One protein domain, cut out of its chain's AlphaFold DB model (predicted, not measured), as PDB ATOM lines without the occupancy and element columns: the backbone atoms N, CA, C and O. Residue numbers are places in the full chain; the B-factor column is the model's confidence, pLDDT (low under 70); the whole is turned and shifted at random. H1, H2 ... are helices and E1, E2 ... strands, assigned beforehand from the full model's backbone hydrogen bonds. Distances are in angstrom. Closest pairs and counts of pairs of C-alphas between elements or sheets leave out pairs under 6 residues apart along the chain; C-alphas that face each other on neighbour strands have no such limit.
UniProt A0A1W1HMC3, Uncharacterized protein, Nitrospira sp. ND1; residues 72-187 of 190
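AT A GLANCE: This is residues 72 to 187 of the 190 residues of an uncharacterized protein of Nitrospira sp. ND1 (UniProt A0A1W1HMC3). A twisted sheet of five strands is the core, with H2 crossing one face and H3 crossing the other; H1 lies beyond H3, crossing it at nearly a right angle. Beside edge strand E1, the unnamed stretch of residues 92 to 104 makes a wide loop before H2. The 116 printed residues hold three named helices and five named strands, in the order H1 E1 H2 E2 E3 E4 E5 H3; the sheet runs E1 E2 E3 E4 E5, antiparallel throughout, and the class is mixed, helices and strands. The whole is compact, with a radius of gyration of the C-alphas of 13.6 A and a rounded outline of 36 by 34 by 25 A.

HOW THE PARTS SIT: Start at H1, residues 72 to 85, and look ahead to H3, residues 172 to 185: they touch, about perpendicular at 84 degrees, and the C-alphas of Glu 77 and Phe 178 are closest at 3.8 A. Next find E1, residues 89 to 91, antiparallel to E2, residues 128 to 135, with N 90 and O 134 within hydrogen-bond range at 2.8 A. E2 bends by 53 degrees at residue 131. It opens a meander, each strand the antiparallel neighbour of the one before, with E3, residues 140 to 146, E4, residues 153 to 157, and E5, residues 160 to 165. Its hairpins show N 133 and O 142 at 2.8 A for E2 and E3, N 145 and O 154 at 2.9 A for E3 and E4, and N 155 and O 163 at 2.8 A for E4 and E5. There are three layers, helices on both faces of the sheet: H1 and H3 on one, H2, residues 105 to 119, on the other. H2 and H3 each have a height over the sheet of 8.8 A. Closest are the C-alphas of Phe 112 and Gly 143 for H2 and E3, 6.8 A, and of Val 165 and Gly 179 for E5 and H3, 6.0 A. In H1, H2 and H3 every O i to N i+4 pair is within hydrogen-bond range.

IN THESE COORDINATES: Find C-alpha 72 at (-36.137, -39.012, -9.395); from there H1 runs 20.0 A. H2 covers 21.6 A, E2 20.5 A and E3 19.9 A; E1, E4 and E5 are shorter. H3 runs 20.1 A to C-alpha 185 at (-33.767, -35.343, 2.068).

THE WHOLE: The C-alphas of Gln 72 and Gly 98 are the two farthest apart, 39.9 A. The printed part has no cut, and its long link is E1 to H2, 13 residues. Look for low confidence at residues 119 to 125, under 70; the mean pLDDT of the printed part is 86.4.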
ATOM      1  N   GLN A  72     -36.315 -39.129 -10.840       97.69
ATOM      2  CA  GLN A  72     -36.137 -39.012  -9.395       97.69
ATOM      3  C   GLN A  72     -35.070 -37.970  -9.040       97.69
ATOM      4  O   GLN A  72     -35.247 -37.222  -8.080       97.69
ATOM      5  N   ASP A  73     -33.987 -37.895  -9.815       97.75
ATOM      6  CA  ASP A  73     -32.960 -36.868  -9.635       97.75
ATOM      7  C   ASP A  73     -33.509 -35.472  -9.946       97.75
ATOM      8  O   ASP A  73     -33.231 -34.535  -9.204       97.75
ATOM      9  N   LEU A  74     -34.354 -35.342 -10.973       97.06
ATOM     10  CA  LEU A  74     -35.035 -34.089 -11.293       97.06
ATOM     11  C   LEU A  74     -35.979 -33.643 -10.163       97.06
ATOM     12  O   LEU A  74     -35.993 -32.474  -9.798       97.06
ATOM     13  N   LEU A  75     -36.726 -34.553  -9.532       97.00
ATOM     14  CA  LEU A  75     -37.570 -34.205  -8.375       97.00
ATOM     15  C   LEU A  75     -36.739 -33.738  -7.164       97.00
ATOM     16  O   LEU A  75     -37.127 -32.816  -6.437       97.00
ATOM     17  N   ILE A  76     -35.571 -34.353  -6.953       97.12
ATOM     18  CA  ILE A  76     -34.597 -33.902  -5.950       97.12
ATOM     19  C   ILE A  76     -34.088 -32.499  -6.308       97.12
ATOM     20  O   ILE A  76     -34.016 -31.633  -5.435       97.12
ATOM     21  N   GLU A  77     -33.774 -32.263  -7.581       96.69
ATOM     22  CA  GLU A  77     -33.379 -30.957  -8.105       96.69
ATOM     23  C   GLU A  77     -34.454 -29.895  -7.841       96.69
ATOM     24  O   GLU A  77     -34.126 -28.879  -7.238       96.69
ATOM     25  N   TYR A  78     -35.729 -30.145  -8.164       95.25
ATOM     26  CA  TYR A  78     -36.837 -29.218  -7.869       95.25
ATOM     27  C   TYR A  78     -36.935 -28.866  -6.383       95.25
ATOM     28  O   TYR A  78     -37.099 -27.696  -6.032       95.25
ATOM     29  N   THR A  79     -36.774 -29.859  -5.504       95.69
ATOM     30  CA  THR A  79     -36.775 -29.634  -4.049       95.69
ATOM     31  C   THR A  79     -35.660 -28.669  -3.639       95.69
ATOM     32  O   THR A  79     -35.885 -27.738  -2.866       95.69
ATOM     33  N   GLY A  80     -34.449 -28.867  -4.167       96.31
ATOM     34  CA  GLY A  80     -33.330 -27.978  -3.878       96.31
ATOM     35  C   GLY A  80     -33.464 -26.602  -4.527       96.31
ATOM     36  O   GLY A  80     -33.147 -25.607  -3.881       96.31
ATOM     37  N   SER A  81     -33.985 -26.522  -5.753       95.25
ATOM     38  CA  SER A  81     -34.265 -25.260  -6.446       95.25
ATOM     39  C   SER A  81     -35.241 -24.393  -5.658       95.25
ATOM     40  O   SER A  81     -34.959 -23.216  -5.457       95.25
ATOM     41  N   GLY A  82     -36.332 -24.972  -5.142       94.88
ATOM     42  CA  GLY A  82     -37.278 -24.257  -4.277       94.88
ATOM     43  C   GLY A  82     -36.605 -23.717  -3.013       94.88
ATOM     44  O   GLY A  82     -36.677 -22.525  -2.729       94.88
ATOM     45  N   TRP A  83     -35.840 -24.563  -2.313       95.25
ATOM     46  CA  TRP A  83     -35.113 -24.150  -1.107       95.25
ATOM     47  C   TRP A  83     -34.112 -23.012  -1.367       95.25
ATOM     48  O   TRP A  83     -33.960 -22.122  -0.526       95.25
ATOM     49  N   ILE A  84     -33.422 -23.037  -2.515       94.75
ATOM     50  CA  ILE A  84     -32.486 -21.982  -2.927       94.75
ATOM     51  C   ILE A  84     -33.255 -20.703  -3.279       94.75
ATOM     52  O   ILE A  84     -32.859 -19.629  -2.831       94.75
ATOM     53  N   ALA A  85     -34.343 -20.810  -4.047       93.88
ATOM     54  CA  ALA A  85     -35.159 -19.680  -4.488       93.88
ATOM     55  C   ALA A  85     -35.765 -18.903  -3.309       93.88
ATOM     56  O   ALA A  85     -35.678 -17.674  -3.285       93.88
ATOM     57  N   ASP A  86     -36.260 -19.608  -2.286       94.94
ATOM     58  CA  ASP A  86     -36.806 -19.024  -1.049       94.94
ATOM     59  C   ASP A  86     -35.785 -18.176  -0.265       94.94
ATOM     60  O   ASP A  86     -36.140 -17.454   0.670       94.94
ATOM     61  N   ARG A  87     -34.498 -18.260  -0.623       94.00
ATOM     62  CA  ARG A  87     -33.392 -17.552   0.032       94.00
ATOM     63  C   ARG A  87     -32.813 -16.400  -0.775       94.00
ATOM     64  O   ARG A  87     -31.754 -15.881  -0.415       94.00
ATOM     65  N   GLU A  88     -33.515 -15.990  -1.829       93.19
ATOM     66  CA  GLU A  88     -33.122 -14.903  -2.729       93.19
ATOM     67  C   GLU A  88     -31.683 -15.083  -3.248       93.19
ATOM     68  O   GLU A  88     -30.757 -14.377  -2.823       93.19
ATOM     69  N   PRO A  89     -31.459 -16.067  -4.135       92.31
ATOM     70  CA  PRO A  89     -30.130 -16.375  -4.627       92.31
ATOM     71  C   PRO A  89     -29.620 -15.250  -5.532       92.31
ATOM     72  O   PRO A  89     -30.308 -14.786  -6.439       92.31
ATOM     73  N   VAL A  90     -28.371 -14.851  -5.318       88.94
ATOM     74  CA  VAL A  90     -27.648 -13.885  -6.145       88.94
ATOM     75  C   VAL A  90     -26.422 -14.583  -6.718       88.94
ATOM     76  O   VAL A  90     -25.491 -14.918  -5.977       88.94
ATOM     77  N   SER A  91     -26.419 -14.809  -8.030       83.12
ATOM     78  CA  SER A  91     -25.256 -15.357  -8.727       83.12
ATOM     79  C   SER A  91     -24.230 -14.256  -9.009       83.12
ATOM     80  O   SER A  91     -24.430 -13.074  -8.695       83.12
ATOM     81  N   ASP A  92     -23.082 -14.635  -9.561       73.56
ATOM     82  CA  ASP A  92     -22.094 -13.656 -10.013       73.56
ATOM     83  C   ASP A  92     -22.612 -12.830 -11.205       73.56
ATOM     84  O   ASP A  92     -22.315 -11.637 -11.280       73.56
ATOM     85  N   ASP A  93     -23.451 -13.424 -12.059       75.06
ATOM     86  CA  ASP A  93     -23.948 -12.804 -13.293       75.06
ATOM     87  C   ASP A  93     -25.199 -11.937 -13.095       75.06
ATOM     88  O   ASP A  93     -25.484 -11.062 -13.913       75.06
ATOM     89  N   THR A  94     -25.954 -12.147 -12.013       75.06
ATOM     90  CA  THR A  94     -27.207 -11.414 -11.748       75.06
ATOM     91  C   THR A  94     -27.046 -10.249 -10.775       75.06
ATOM     92  O   THR A  94     -28.009  -9.520 -10.524       75.06
ATOM     93  N   VAL A  95     -25.848 -10.040 -10.216       77.94
ATOM     94  CA  VAL A  95     -25.625  -8.979  -9.227       77.94
ATOM     95  C   VAL A  95     -25.675  -7.591  -9.871       77.94
ATOM     96  O   VAL A  95     -24.980  -7.297 -10.846       77.94
ATOM     97  N   VAL A  96     -26.455  -6.689  -9.278       79.31
ATOM     98  CA  VAL A  96     -26.420  -5.268  -9.635       79.31
ATOM     99  C   VAL A  96     -25.185  -4.639  -8.995       79.31
ATOM    100  O   VAL A  96     -24.996  -4.703  -7.779       79.31
ATOM    101  N   ILE A  97     -24.329  -4.019  -9.811       75.94
ATOM    102  CA  ILE A  97     -23.121  -3.345  -9.319       75.94
ATOM    103  C   ILE A  97     -23.522  -2.264  -8.307       75.94
ATOM    104  O   ILE A  97     -24.248  -1.330  -8.641       75.94
ATOM    105  N   GLY A  98     -23.000  -2.379  -7.083       76.56
ATOM    106  CA  GLY A  98     -23.253  -1.427  -6.002       76.56
ATOM    107  C   GLY A  98     -24.460  -1.747  -5.117       76.56
ATOM    108  O   GLY A  98     -24.797  -0.907  -4.286       76.56
ATOM    109  N   ASP A  99     -25.090  -2.922  -5.253       82.44
ATOM    110  CA  ASP A  99     -26.100  -3.395  -4.296       82.44
ATOM    111  C   ASP A  99     -25.475  -3.522  -2.885       82.44
ATOM    112  O   ASP A  99     -24.601  -4.368  -2.681       82.44
ATOM    113  N   PRO A 100     -25.889  -2.702  -1.896       82.06
ATOM    114  CA  PRO A 100     -25.305  -2.725  -0.556       82.06
ATOM    115  C   PRO A 100     -25.694  -3.972   0.248       82.06
ATOM    116  O   PRO A 100     -25.127  -4.207   1.314       82.06
ATOM    117  N   GLN A 101     -26.669  -4.753  -0.223       83.56
ATOM    118  CA  GLN A 101     -27.123  -5.983   0.426       83.56
ATOM    119  C   GLN A 101     -26.341  -7.217  -0.039       83.56
ATOM    120  O   GLN A 101     -26.511  -8.296   0.529       83.56
ATOM    121  N   VAL A 102     -25.494  -7.074  -1.061       83.00
ATOM    122  CA  VAL A 102     -24.696  -8.169  -1.612       83.00
ATOM    123  C   VAL A 102     -23.215  -7.866  -1.393       83.00
ATOM    124  O   VAL A 102     -22.734  -6.814  -1.820       83.00
ATOM    125  N   PRO A 103     -22.455  -8.774  -0.754       83.06
ATOM    126  CA  PRO A 103     -21.025  -8.587  -0.578       83.06
ATOM    127  C   PRO A 103     -20.314  -8.384  -1.925       83.06
ATOM    128  O   PRO A 103     -20.684  -9.018  -2.924       83.06
ATOM    129  N   PRO A 104     -19.265  -7.542  -1.982       83.81
ATOM    130  CA  PRO A 104     -18.516  -7.316  -3.209       83.81
ATOM    131  C   PRO A 104     -18.030  -8.627  -3.830       83.81
ATOM    132  O   PRO A 104     -17.597  -9.539  -3.125       83.81
ATOM    133  N   LEU A 105     -18.024  -8.708  -5.164       78.62
ATOM    134  CA  LEU A 105     -17.606  -9.909  -5.901       78.62
ATOM    135  C   LEU A 105     -16.245 -10.465  -5.437       78.62
ATOM    136  O   LEU A 105     -16.065 -11.677  -5.349       78.62
ATOM    137  N   SER A 106     -15.294  -9.590  -5.102       80.94
ATOM    138  CA  SER A 106     -13.982  -9.982  -4.574       80.94
ATOM    139  C   SER A 106     -14.066 -10.722  -3.237       80.94
ATOM    140  O   SER A 106     -13.334 -11.687  -3.030       80.94
ATOM    141  N   GLU A 107     -14.953 -10.289  -2.342       84.00
ATOM    142  CA  GLU A 107     -15.168 -10.923  -1.040       84.00
ATOM    143  C   GLU A 107     -15.847 -12.281  -1.206       84.00
ATOM    144  O   GLU A 107     -15.370 -13.273  -0.653       84.00
ATOM    145  N   ARG A 108     -16.884 -12.348  -2.054       79.56
ATOM    146  CA  ARG A 108     -17.575 -13.604  -2.376       79.56
ATOM    147  C   ARG A 108     -16.579 -14.644  -2.893       79.56
ATOM    148  O   ARG A 108     -16.458 -15.728  -2.326       79.56
ATOM    149  N   ARG A 109     -15.766 -14.283  -3.893       76.56
ATOM    150  CA  ARG A 109     -14.723 -15.164  -4.452       76.56
ATOM    151  C   ARG A 109     -13.686 -15.604  -3.416       76.56
ATOM    152  O   ARG A 109     -13.280 -16.765  -3.426       76.56
ATOM    153  N   ALA A 110     -13.269 -14.713  -2.514       80.44
ATOM    154  CA  ALA A 110     -12.324 -15.051  -1.450       80.44
ATOM    155  C   ALA A 110     -12.917 -16.047  -0.437       80.44
ATOM    156  O   ALA A 110     -12.233 -16.994  -0.036       80.44
ATOM    157  N   ALA A 111     -14.189 -15.882  -0.061       80.94
ATOM    158  CA  ALA A 111     -14.892 -16.821   0.811       80.94
ATOM    159  C   ALA A 111     -14.955 -18.223   0.183       80.94
ATOM    160  O   ALA A 111     -14.578 -19.206   0.826       80.94
ATOM    161  N   PHE A 112     -15.312 -18.315  -1.100       76.62
ATOM    162  CA  PHE A 112     -15.362 -19.588  -1.825       76.62
ATOM    163  C   PHE A 112     -14.007 -20.274  -1.958       76.62
ATOM    164  O   PHE A 112     -13.904 -21.478  -1.713       76.62
ATOM    165  N   ALA A 113     -12.955 -19.517  -2.274       75.56
ATOM    166  CA  ALA A 113     -11.599 -20.052  -2.289       75.56
ATOM    167  C   ALA A 113     -11.202 -20.614  -0.910       75.56
ATOM    168  O   ALA A 113     -10.577 -21.671  -0.828       75.56
ATOM    169  N   SER A 114     -11.619 -19.956   0.181       80.12
ATOM    170  CA  SER A 114     -11.390 -20.451   1.543       80.12
ATOM    171  C   SER A 114     -12.128 -21.762   1.823       80.12
ATOM    172  O   SER A 114     -11.536 -22.672   2.405       80.12
ATOM    173  N   PHE A 115     -13.387 -21.899   1.392       78.44
ATOM    174  CA  PHE A 115     -14.140 -23.149   1.547       78.44
ATOM    175  C   PHE A 115     -13.500 -24.292   0.756       78.44
ATOM    176  O   PHE A 115     -13.238 -25.352   1.323       78.44
ATOM    177  N   ALA A 116     -13.149 -24.057  -0.510       72.69
ATOM    178  CA  ALA A 116     -12.479 -25.054  -1.344       72.69
ATOM    179  C   ALA A 116     -11.148 -25.516  -0.719       72.69
ATOM    180  O   ALA A 116     -10.853 -26.711  -0.677       72.69
ATOM    181  N   ALA A 117     -10.371 -24.582  -0.160       73.12
ATOM    182  CA  ALA A 117      -9.104 -24.888   0.498       73.12
ATOM    183  C   ALA A 117      -9.269 -25.682   1.807       73.12
ATOM    184  O   ALA A 117      -8.452 -26.559   2.091       73.12
ATOM    185  N   LYS A 118     -10.311 -25.402   2.605       74.12
ATOM    186  CA  LYS A 118     -10.592 -26.122   3.864       74.12
ATOM    187  C   LYS A 118     -10.968 -27.584   3.631       74.12
ATOM    188  O   LYS A 118     -10.555 -28.447   4.409       74.12
ATOM    189  N   GLU A 119     -11.713 -27.849   2.563       67.94
ATOM    190  CA  GLU A 119     -12.151 -29.199   2.204       67.94
ATOM    191  C   GLU A 119     -11.065 -29.976   1.445       67.94
ATOM    192  O   GLU A 119     -10.890 -31.181   1.631       67.94
ATOM    193  N   GLY A 120     -10.235 -29.279   0.664       58.78
ATOM    194  CA  GLY A 120      -9.125 -29.843  -0.104       58.78
ATOM    195  C   GLY A 120      -7.867 -30.183   0.704       58.78
ATOM    196  O   GLY A 120      -6.776 -29.878   0.224       58.78
ATOM    197  N   ARG A 121      -7.980 -30.837   1.878       54.19
ATOM    198  CA  ARG A 121      -6.897 -31.099   2.870       54.19
ATOM    199  C   ARG A 121      -5.595 -31.765   2.360       54.19
ATOM    200  O   ARG A 121      -4.685 -31.959   3.159       54.19
ATOM    201  N   ALA A 122      -5.455 -32.074   1.070       49.19
ATOM    202  CA  ALA A 122      -4.192 -32.517   0.468       49.19
ATOM    203  C   ALA A 122      -3.777 -31.776  -0.825       49.19
ATOM    204  O   ALA A 122      -2.598 -31.800  -1.158       49.19
ATOM    205  N   HIS A 123      -4.689 -31.094  -1.538       55.28
ATOM    206  CA  HIS A 123      -4.417 -30.515  -2.868       55.28
ATOM    207  C   HIS A 123      -5.291 -29.282  -3.176       55.28
ATOM    208  O   HIS A 123      -5.929 -29.223  -4.220       55.28
ATOM    209  N   ALA A 124      -5.360 -28.295  -2.279       55.53
ATOM    210  CA  ALA A 124      -6.178 -27.086  -2.468       55.53
ATOM    211  C   ALA A 124      -5.940 -26.369  -3.822       55.53
ATOM    212  O   ALA A 124      -6.873 -25.808  -4.388       55.53
ATOM    213  N   GLU A 125      -4.727 -26.450  -4.377       61.62
ATOM    214  CA  GLU A 125      -4.349 -25.826  -5.655       61.62
ATOM    215  C   GLU A 125      -5.008 -26.459  -6.895       61.62
ATOM    216  O   GLU A 125      -5.026 -25.841  -7.958       61.62
ATOM    217  N   SER A 126      -5.564 -27.672  -6.790       73.00
ATOM    218  CA  SER A 126      -6.219 -28.342  -7.922       73.00
ATOM    219  C   SER A 126      -7.721 -28.073  -8.015       73.00
ATOM    220  O   SER A 126      -8.352 -28.518  -8.971       73.00
ATOM    221  N   TRP A 127      -8.317 -27.357  -7.061       79.06
ATOM    222  CA  TRP A 127      -9.755 -27.097  -7.054       79.06
ATOM    223  C   TRP A 127     -10.103 -25.845  -7.856       79.06
ATOM    224  O   TRP A 127      -9.530 -24.774  -7.661       79.06
ATOM    225  N   LYS A 128     -11.085 -25.973  -8.745       85.19
ATOM    226  CA  LYS A 128     -11.677 -24.876  -9.507       85.19
ATOM    227  C   LYS A 128     -13.092 -24.618  -9.024       85.19
ATOM    228  O   LYS A 128     -13.898 -25.541  -8.915       85.19
ATOM    229  N   VAL A 129     -13.384 -23.349  -8.779       85.38
ATOM    230  CA  VAL A 129     -14.747 -22.868  -8.564       85.38
ATOM    231  C   VAL A 129     -15.464 -22.861  -9.910       85.38
ATOM    232  O   VAL A 129     -14.971 -22.260 -10.862       85.38
ATOM    233  N   ILE A 130     -16.578 -23.585  -9.989       88.62
ATOM    234  CA  ILE A 130     -17.414 -23.710 -11.186       88.62
ATOM    235  C   ILE A 130     -18.549 -22.688 -11.131       88.62
ATOM    236  O   ILE A 130     -18.787 -22.006 -12.117       88.62
ATOM    237  N   GLU A 131     -19.226 -22.582  -9.987       89.38
ATOM    238  CA  GLU A 131     -20.384 -21.703  -9.794       89.38
ATOM    239  C   GLU A 131     -20.472 -21.253  -8.336       89.38
ATOM    240  O   GLU A 131     -20.081 -22.002  -7.430       89.38
ATOM    241  N   CYS A 132     -21.002 -20.049  -8.125       88.12
ATOM    242  CA  CYS A 132     -21.114 -19.387  -6.833       88.12
ATOM    243  C   CYS A 132     -22.480 -18.722  -6.684       88.12
ATOM    244  O   CYS A 132     -22.852 -17.839  -7.454       88.12
ATOM    245  N   VAL A 133     -23.185 -19.070  -5.615       90.38
ATOM    246  CA  VAL A 133     -24.476 -18.489  -5.262       90.38
ATOM    247  C   VAL A 133     -24.386 -17.895  -3.864       90.38
ATOM    248  O   VAL A 133     -24.009 -18.567  -2.902       90.38
ATOM    249  N   PHE A 134     -24.735 -16.618  -3.745       91.44
ATOM    250  CA  PHE A 134     -24.948 -15.962  -2.462       91.44
ATOM    251  C   PHE A 134     -26.432 -16.016  -2.100       91.44
ATOM    252  O   PHE A 134     -27.275 -15.589  -2.880       91.44
ATOM    253  N   LEU A 135     -26.751 -16.541  -0.926       92.56
ATOM    254  CA  LEU A 135     -28.103 -16.626  -0.385       92.56
ATOM    255  C   LEU A 135     -28.347 -15.391   0.478       92.56
ATOM    256  O   LEU A 135     -27.855 -15.320   1.612       92.56
ATOM    257  N   ARG A 136     -29.057 -14.398  -0.067       90.44
ATOM    258  CA  ARG A 136     -29.171 -13.069   0.549       90.44
ATOM    259  C   ARG A 136     -29.848 -13.122   1.915       90.44
ATOM    260  O   ARG A 136     -29.360 -12.480   2.841       90.44
ATOM    261  N   THR A 137     -30.922 -13.899   2.063       91.25
ATOM    262  CA  THR A 137     -31.701 -13.937   3.315       91.25
ATOM    263  C   THR A 137     -30.900 -14.478   4.501       91.25
ATOM    264  O   THR A 137     -31.113 -14.051   5.633       91.25
ATOM    265  N   GLU A 138     -29.948 -15.381   4.250       89.62
ATOM    266  CA  GLU A 138     -29.112 -15.998   5.287       89.62
ATOM    267  C   GLU A 138     -27.688 -15.439   5.337       89.62
ATOM    268  O   GLU A 138     -26.917 -15.800   6.227       89.62
ATOM    269  N   THR A 139     -27.309 -14.568   4.400       89.69
ATOM    270  CA  THR A 139     -25.926 -14.101   4.203       89.69
ATOM    271  C   THR A 139     -24.920 -15.255   4.080       89.69
ATOM    272  O   THR A 139     -23.817 -15.209   4.628       89.69
ATOM    273  N   LYS A 140     -25.307 -16.311   3.355       89.94
ATOM    274  CA  LYS A 140     -24.507 -17.532   3.171       89.94
ATOM    275  C   LYS A 140     -24.097 -17.742   1.725       89.94
ATOM    276  O   LYS A 140     -24.673 -17.185   0.798       89.94
ATOM    277  N   TYR A 141     -23.108 -18.600   1.546       89.12
ATOM    278  CA  TYR A 141     -22.550 -18.968   0.261       89.12
ATOM    279  C   TYR A 141     -22.789 -20.448  -0.026       89.12
ATOM    280  O   TYR A 141     -22.564 -21.289   0.845       89.12
ATOM    281  N   LEU A 142     -23.183 -20.753  -1.261       90.88
ATOM    282  CA  LEU A 142     -23.194 -22.089  -1.849       90.88
ATOM    283  C   LEU A 142     -22.358 -22.074  -3.120       90.88
ATOM    284  O   LEU A 142     -22.486 -21.173  -3.941       90.88
ATOM    285  N   GLY A 143     -21.480 -23.052  -3.279       89.25
ATOM    286  CA  GLY A 143     -20.564 -23.102  -4.405       89.25
ATOM    287  C   GLY A 143     -20.430 -24.511  -4.933       89.25
ATOM    288  O   GLY A 143     -20.433 -25.470  -4.164       89.25
ATOM    289  N   LEU A 144     -20.283 -24.624  -6.247       91.88
ATOM    290  CA  LEU A 144     -19.904 -25.860  -6.911       91.88
ATOM    291  C   LEU A 144     -18.413 -25.796  -7.222       91.88
ATOM    292  O   LEU A 144     -17.956 -24.894  -7.924       91.88
ATOM    293  N   VAL A 145     -17.650 -26.758  -6.720       89.81
ATOM    294  CA  VAL A 145     -16.208 -26.855  -6.962       89.81
ATOM    295  C   VAL A 145     -15.852 -28.205  -7.563       89.81
ATOM    296  O   VAL A 145     -16.419 -29.228  -7.195       89.81
ATOM    297  N   GLY A 146     -14.902 -28.230  -8.486       89.06
ATOM    298  CA  GLY A 146     -14.430 -29.463  -9.116       89.06
ATOM    299  C   GLY A 146     -12.917 -29.493  -9.232       89.06
ATOM    300  O   GLY A 146     -12.255 -28.461  -9.148       89.06
ATOM    301  N   GLN A 147     -12.363 -30.680  -9.455       86.31
ATOM    302  CA  GLN A 147     -10.954 -30.840  -9.808       86.31
ATOM    303  C   GLN A 147     -10.836 -31.208 -11.291       86.31
ATOM    304  O   GLN A 147     -11.647 -31.993 -11.789       86.31
ATOM    305  N   PRO A 148      -9.833 -30.685 -12.018       82.38
ATOM    306  CA  PRO A 148      -9.552 -31.114 -13.379       82.38
ATOM    307  C   PRO A 148      -9.380 -32.635 -13.468       82.38
ATOM    308  O   PRO A 148      -8.620 -33.222 -12.702       82.38
ATOM    309  N   GLY A 149     -10.066 -33.256 -14.427       83.25
ATOM    310  CA  GLY A 149      -9.972 -34.695 -14.691       83.25
ATOM    311  C   GLY A 149     -10.918 -35.575 -13.870       83.25
ATOM    312  O   GLY A 149     -10.956 -36.776 -14.117       83.25
ATOM    313  N   LEU A 150     -11.694 -35.008 -12.941       85.38
ATOM    314  CA  LEU A 150     -12.765 -35.733 -12.261       85.38
ATOM    315  C   LEU A 150     -14.113 -35.504 -12.949       85.38
ATOM    316  O   LEU A 150     -14.413 -34.415 -13.434       85.38
ATOM    317  N   ASP A 151     -14.934 -36.547 -12.955       88.44
ATOM    318  CA  ASP A 151     -16.296 -36.581 -13.499       88.44
ATOM    319  C   ASP A 151     -17.363 -36.083 -12.510       88.44
ATOM    320  O   ASP A 151     -18.562 -36.124 -12.786       88.44
ATOM    321  N   HIS A 152     -16.935 -35.590 -11.352       90.00
ATOM    322  CA  HIS A 152     -17.801 -35.099 -10.296       90.00
ATOM    323  C   HIS A 152     -17.301 -33.773  -9.732       90.00
ATOM    324  O   HIS A 152     -16.155 -33.362  -9.913       90.00
ATOM    325  N   ALA A 153     -18.213 -33.096  -9.049       92.19
ATOM    326  CA  ALA A 153     -17.958 -31.874  -8.314       92.19
ATOM    327  C   ALA A 153     -18.455 -32.040  -6.877       92.19
ATOM    328  O   ALA A 153     -19.038 -33.062  -6.503       92.19
ATOM    329  N   TRP A 154     -18.227 -31.016  -6.075       91.25
ATOM    330  CA  TRP A 154     -18.695 -30.932  -4.711       91.25
ATOM    331  C   TRP A 154     -19.427 -29.624  -4.510       91.25
ATOM    332  O   TRP A 154     -18.952 -28.570  -4.930       91.25
ATOM    333  N   ILE A 155     -20.567 -29.704  -3.837       91.81
ATOM    334  CA  ILE A 155     -21.195 -28.528  -3.259       91.81
ATOM    335  C   ILE A 155     -20.519 -28.258  -1.928       91.81
ATOM    336  O   ILE A 155     -20.395 -29.155  -1.090       91.81
ATOM    337  N   ILE A 156     -20.106 -27.013  -1.753       89.50
ATOM    338  CA  ILE A 156     -19.536 -26.474  -0.526       89.50
ATOM    339  C   ILE A 156     -20.297 -25.212  -0.135       89.50
ATOM    340  O   ILE A 156     -20.869 -24.534  -0.986       89.50
ATOM    341  N   GLY A 157     -20.289 -24.871   1.145       88.25
ATOM    342  CA  GLY A 157     -20.937 -23.656   1.609       88.25
ATOM    343  C   GLY A 157     -20.745 -23.410   3.092       88.25
ATOM    344  O   GLY A 157     -20.103 -24.196   3.793       88.25
ATOM    345  N   ASN A 158     -21.313 -22.308   3.574       88.19
ATOM    346  CA  ASN A 158     -21.381 -22.045   5.007       88.19
ATOM    347  C   ASN A 158     -22.209 -23.132   5.700       88.19
ATOM    348  O   ASN A 158     -23.333 -23.402   5.284       88.19
ATOM    349  N   ASP A 159     -21.652 -23.719   6.760       80.38
ATOM    350  CA  ASP A 159     -22.325 -24.701   7.624       80.38
ATOM    351  C   ASP A 159     -22.870 -25.938   6.887       80.38
ATOM    352  O   ASP A 159     -23.729 -26.655   7.397       80.38
ATOM    353  N   LEU A 160     -22.336 -26.213   5.693       86.00
ATOM    354  CA  LEU A 160     -22.714 -27.337   4.851       86.00
ATOM    355  C   LEU A 160     -21.544 -28.311   4.749       86.00
ATOM    356  O   LEU A 160     -20.482 -27.976   4.222       86.00
ATOM    357  N   ALA A 161     -21.747 -29.542   5.223       85.00
ATOM    358  CA  ALA A 161     -20.804 -30.619   4.947       85.00
ATOM    359  C   ALA A 161     -20.738 -30.863   3.426       85.00
ATOM    360  O   ALA A 161     -21.799 -30.908   2.798       85.00
ATOM    361  N   PRO A 162     -19.548 -31.067   2.827       88.00
ATOM    362  CA  PRO A 162     -19.435 -31.189   1.379       88.00
ATOM    363  C   PRO A 162     -20.290 -32.311   0.810       88.00
ATOM    364  O   PRO A 162     -20.317 -33.432   1.333       88.00
ATOM    365  N   ILE A 163     -20.939 -32.028  -0.314       90.75
ATOM    366  CA  ILE A 163     -21.818 -32.982  -0.987       90.75
ATOM    367  C   ILE A 163     -21.236 -33.282  -2.353       90.75
ATOM    368  O   ILE A 163     -21.167 -32.402  -3.204       90.75
ATOM    369  N   LYS A 164     -20.836 -34.536  -2.573       91.50
ATOM    370  CA  LYS A 164     -20.433 -35.000  -3.902       91.50
ATOM    371  C   LYS A 164     -21.649 -34.977  -4.834       91.50
ATOM    372  O   LYS A 164     -22.690 -35.548  -4.505       91.50
ATOM    373  N   VAL A 165     -21.487 -34.366  -6.003       93.19
ATOM    374  CA  VAL A 165     -22.500 -34.291  -7.056       93.19
ATOM    375  C   VAL A 165     -21.911 -34.737  -8.388       93.19
ATOM    376  O   VAL A 165     -20.826 -34.312  -8.793       93.19
ATOM    377  N   GLU A 166     -22.648 -35.601  -9.073       91.75
ATOM    378  CA  GLU A 166     -22.273 -36.171 -10.367       91.75
ATOM    379  C   GLU A 166     -22.881 -35.311 -11.499       91.75
ATOM    380  O   GLU A 166     -23.076 -34.106 -11.309       91.75
ATOM    381  N   PHE A 167     -23.122 -35.876 -12.683       94.75
ATOM    382  CA  PHE A 167     -23.708 -35.179 -13.845       94.75
ATOM    383  C   PHE A 167     -22.841 -34.036 -14.407       94.75
ATOM    384  O   PHE A 167     -23.262 -32.880 -14.425       94.75
ATOM    385  N   PRO A 168     -21.620 -34.322 -14.896       93.12
ATOM    386  CA  PRO A 168     -20.713 -33.288 -15.398       93.12
ATOM    387  C   PRO A 168     -21.259 -32.520 -16.614       93.12
ATOM    388  O   PRO A 168     -20.794 -31.414 -16.865       93.12
ATOM    389  N   GLN A 169     -22.237 -33.085 -17.333       93.69
ATOM    390  CA  GLN A 169     -22.897 -32.457 -18.484       93.69
ATOM    391  C   GLN A 169     -24.090 -31.569 -18.098       93.69
ATOM    392  O   GLN A 169     -24.598 -30.833 -18.936       93.69
ATOM    393  N   ALA A 170     -24.566 -31.640 -16.850       95.44
ATOM    394  CA  ALA A 170     -25.647 -30.780 -16.385       95.44
ATOM    395  C   ALA A 170     -25.117 -29.374 -16.062       95.44
ATOM    396  O   ALA A 170     -23.984 -29.213 -15.595       95.44
ATOM    397  N   LEU A 171     -25.965 -28.359 -16.244       94.31
ATOM    398  CA  LEU A 171     -25.658 -26.983 -15.846       94.31
ATOM    399  C   LEU A 171     -25.284 -26.909 -14.357       94.31
ATOM    400  O   LEU A 171     -25.831 -27.634 -13.522       94.31
ATOM    401  N   ALA A 172     -24.367 -26.005 -14.009       93.81
ATOM    402  CA  ALA A 172     -23.862 -25.893 -12.643       93.81
ATOM    403  C   ALA A 172     -24.973 -25.581 -11.624       93.81
ATOM    404  O   ALA A 172     -25.003 -26.190 -10.555       93.81
ATOM    405  N   SER A 173     -25.926 -24.717 -11.985       93.94
ATOM    406  CA  SER A 173     -27.110 -24.400 -11.175       93.94
ATOM    407  C   SER A 173     -27.943 -25.640 -10.840       93.94
ATOM    408  O   SER A 173     -28.267 -25.863  -9.675       93.94
ATOM    409  N   ARG A 174     -28.204 -26.499 -11.830       96.00
ATOM    410  CA  ARG A 174     -28.938 -27.763 -11.659       96.00
ATOM    411  C   ARG A 174     -28.208 -28.727 -10.733       96.00
ATOM    412  O   ARG A 174     -28.802 -29.341  -9.853       96.00
ATOM    413  N   ARG A 175     -26.884 -28.823 -10.876       96.50
ATOM    414  CA  ARG A 175     -26.040 -29.654 -10.000       96.50
ATOM    415  C   ARG A 175     -26.066 -29.152  -8.556       96.50
ATOM    416  O   ARG A 175     -26.158 -29.969  -7.639       96.50
ATOM    417  N   ILE A 176     -26.023 -27.833  -8.346       95.38
ATOM    418  CA  ILE A 176     -26.183 -27.231  -7.015       95.38
ATOM    419  C   ILE A 176     -27.563 -27.575  -6.447       95.38
ATOM    420  O   ILE A 176     -27.643 -28.135  -5.354       95.38
ATOM    421  N   ALA A 177     -28.636 -27.310  -7.194       96.56
ATOM    422  CA  ALA A 177     -30.003 -27.602  -6.769       96.56
ATOM    423  C   ALA A 177     -30.185 -29.078  -6.393       96.56
ATOM    424  O   ALA A 177     -30.618 -29.382  -5.284       96.56
ATOM    425  N   PHE A 178     -29.740 -30.009  -7.235       97.12
ATOM    426  CA  PHE A 178     -29.771 -31.437  -6.928       97.12
ATOM    427  C   PHE A 178     -29.052 -31.786  -5.617       97.12
ATOM    428  O   PHE A 178     -29.600 -32.494  -4.768       97.12
ATOM    429  N   GLY A 179     -27.819 -31.313  -5.417       95.81
ATOM    430  CA  GLY A 179     -27.084 -31.673  -4.207       95.81
ATOM    431  C   GLY A 179     -27.654 -31.018  -2.941       95.81
ATOM    432  O   GLY A 179     -27.628 -31.653  -1.887       95.81
ATOM    433  N   ILE A 180     -28.257 -29.829  -3.040       96.31
ATOM    434  CA  ILE A 180     -29.049 -29.230  -1.952       96.31
ATOM    435  C   ILE A 180     -30.303 -30.060  -1.664       96.31
ATOM    436  O   ILE A 180     -30.549 -30.402  -0.509       96.31
ATOM    437  N   GLY A 181     -31.039 -30.485  -2.693       96.56
ATOM    438  CA  GLY A 181     -32.177 -31.393  -2.543       96.56
ATOM    439  C   GLY A 181     -31.797 -32.683  -1.812       96.56
ATOM    440  O   GLY A 181     -32.467 -33.091  -0.861       96.56
ATOM    441  N   LYS A 182     -30.655 -33.287  -2.168       95.69
ATOM    442  CA  LYS A 182     -30.100 -34.443  -1.440       95.69
ATOM    443  C   LYS A 182     -29.779 -34.127   0.021       95.69
ATOM    444  O   LYS A 182     -30.009 -34.968   0.894       95.69
ATOM    445  N   ALA A 183     -29.215 -32.951   0.298       93.75
ATOM    446  CA  ALA A 183     -28.899 -32.519   1.659       93.75
ATOM    447  C   ALA A 183     -30.159 -32.476   2.530       93.75
ATOM    448  O   ALA A 183     -30.165 -33.023   3.633       93.75
ATOM    449  N   LEU A 184     -31.232 -31.890   1.994       94.50
ATOM    450  CA  LEU A 184     -32.525 -31.756   2.661       94.50
ATOM    451  C   LEU A 184     -33.160 -33.120   2.926       94.50
ATOM    452  O   LEU A 184     -33.523 -33.422   4.059       94.50
ATOM    453  N   GLN A 185     -33.204 -33.994   1.917       93.94
ATOM    454  CA  GLN A 185     -33.767 -35.343   2.068       93.94
ATOM    455  C   GLN A 185     -33.026 -36.192   3.105       93.94
ATOM    456  O   GLN A 185     -33.621 -37.054   3.748       93.94
ATOM    457  N   THR A 186     -31.724 -35.957   3.275       91.06
ATOM    458  CA  THR A 186     -30.898 -36.682   4.250       91.06
ATOM    459  C   THR A 186     -30.804 -35.986   5.611       91.06
ATOM    460  O   THR A 186     -30.085 -36.474   6.481       91.06
ATOM    461  N   GLY A 187     -31.510 -34.865   5.812       87.81
ATOM    462  CA  GLY A 187     -31.495 -34.092   7.059       87.81
ATOM    463  C   GLY A 187     -30.147 -33.436   7.372       87.81
ATOM    464  O   GLY A 187     -29.864 -33.122   8.525       87.81
TER     465      GLY A 187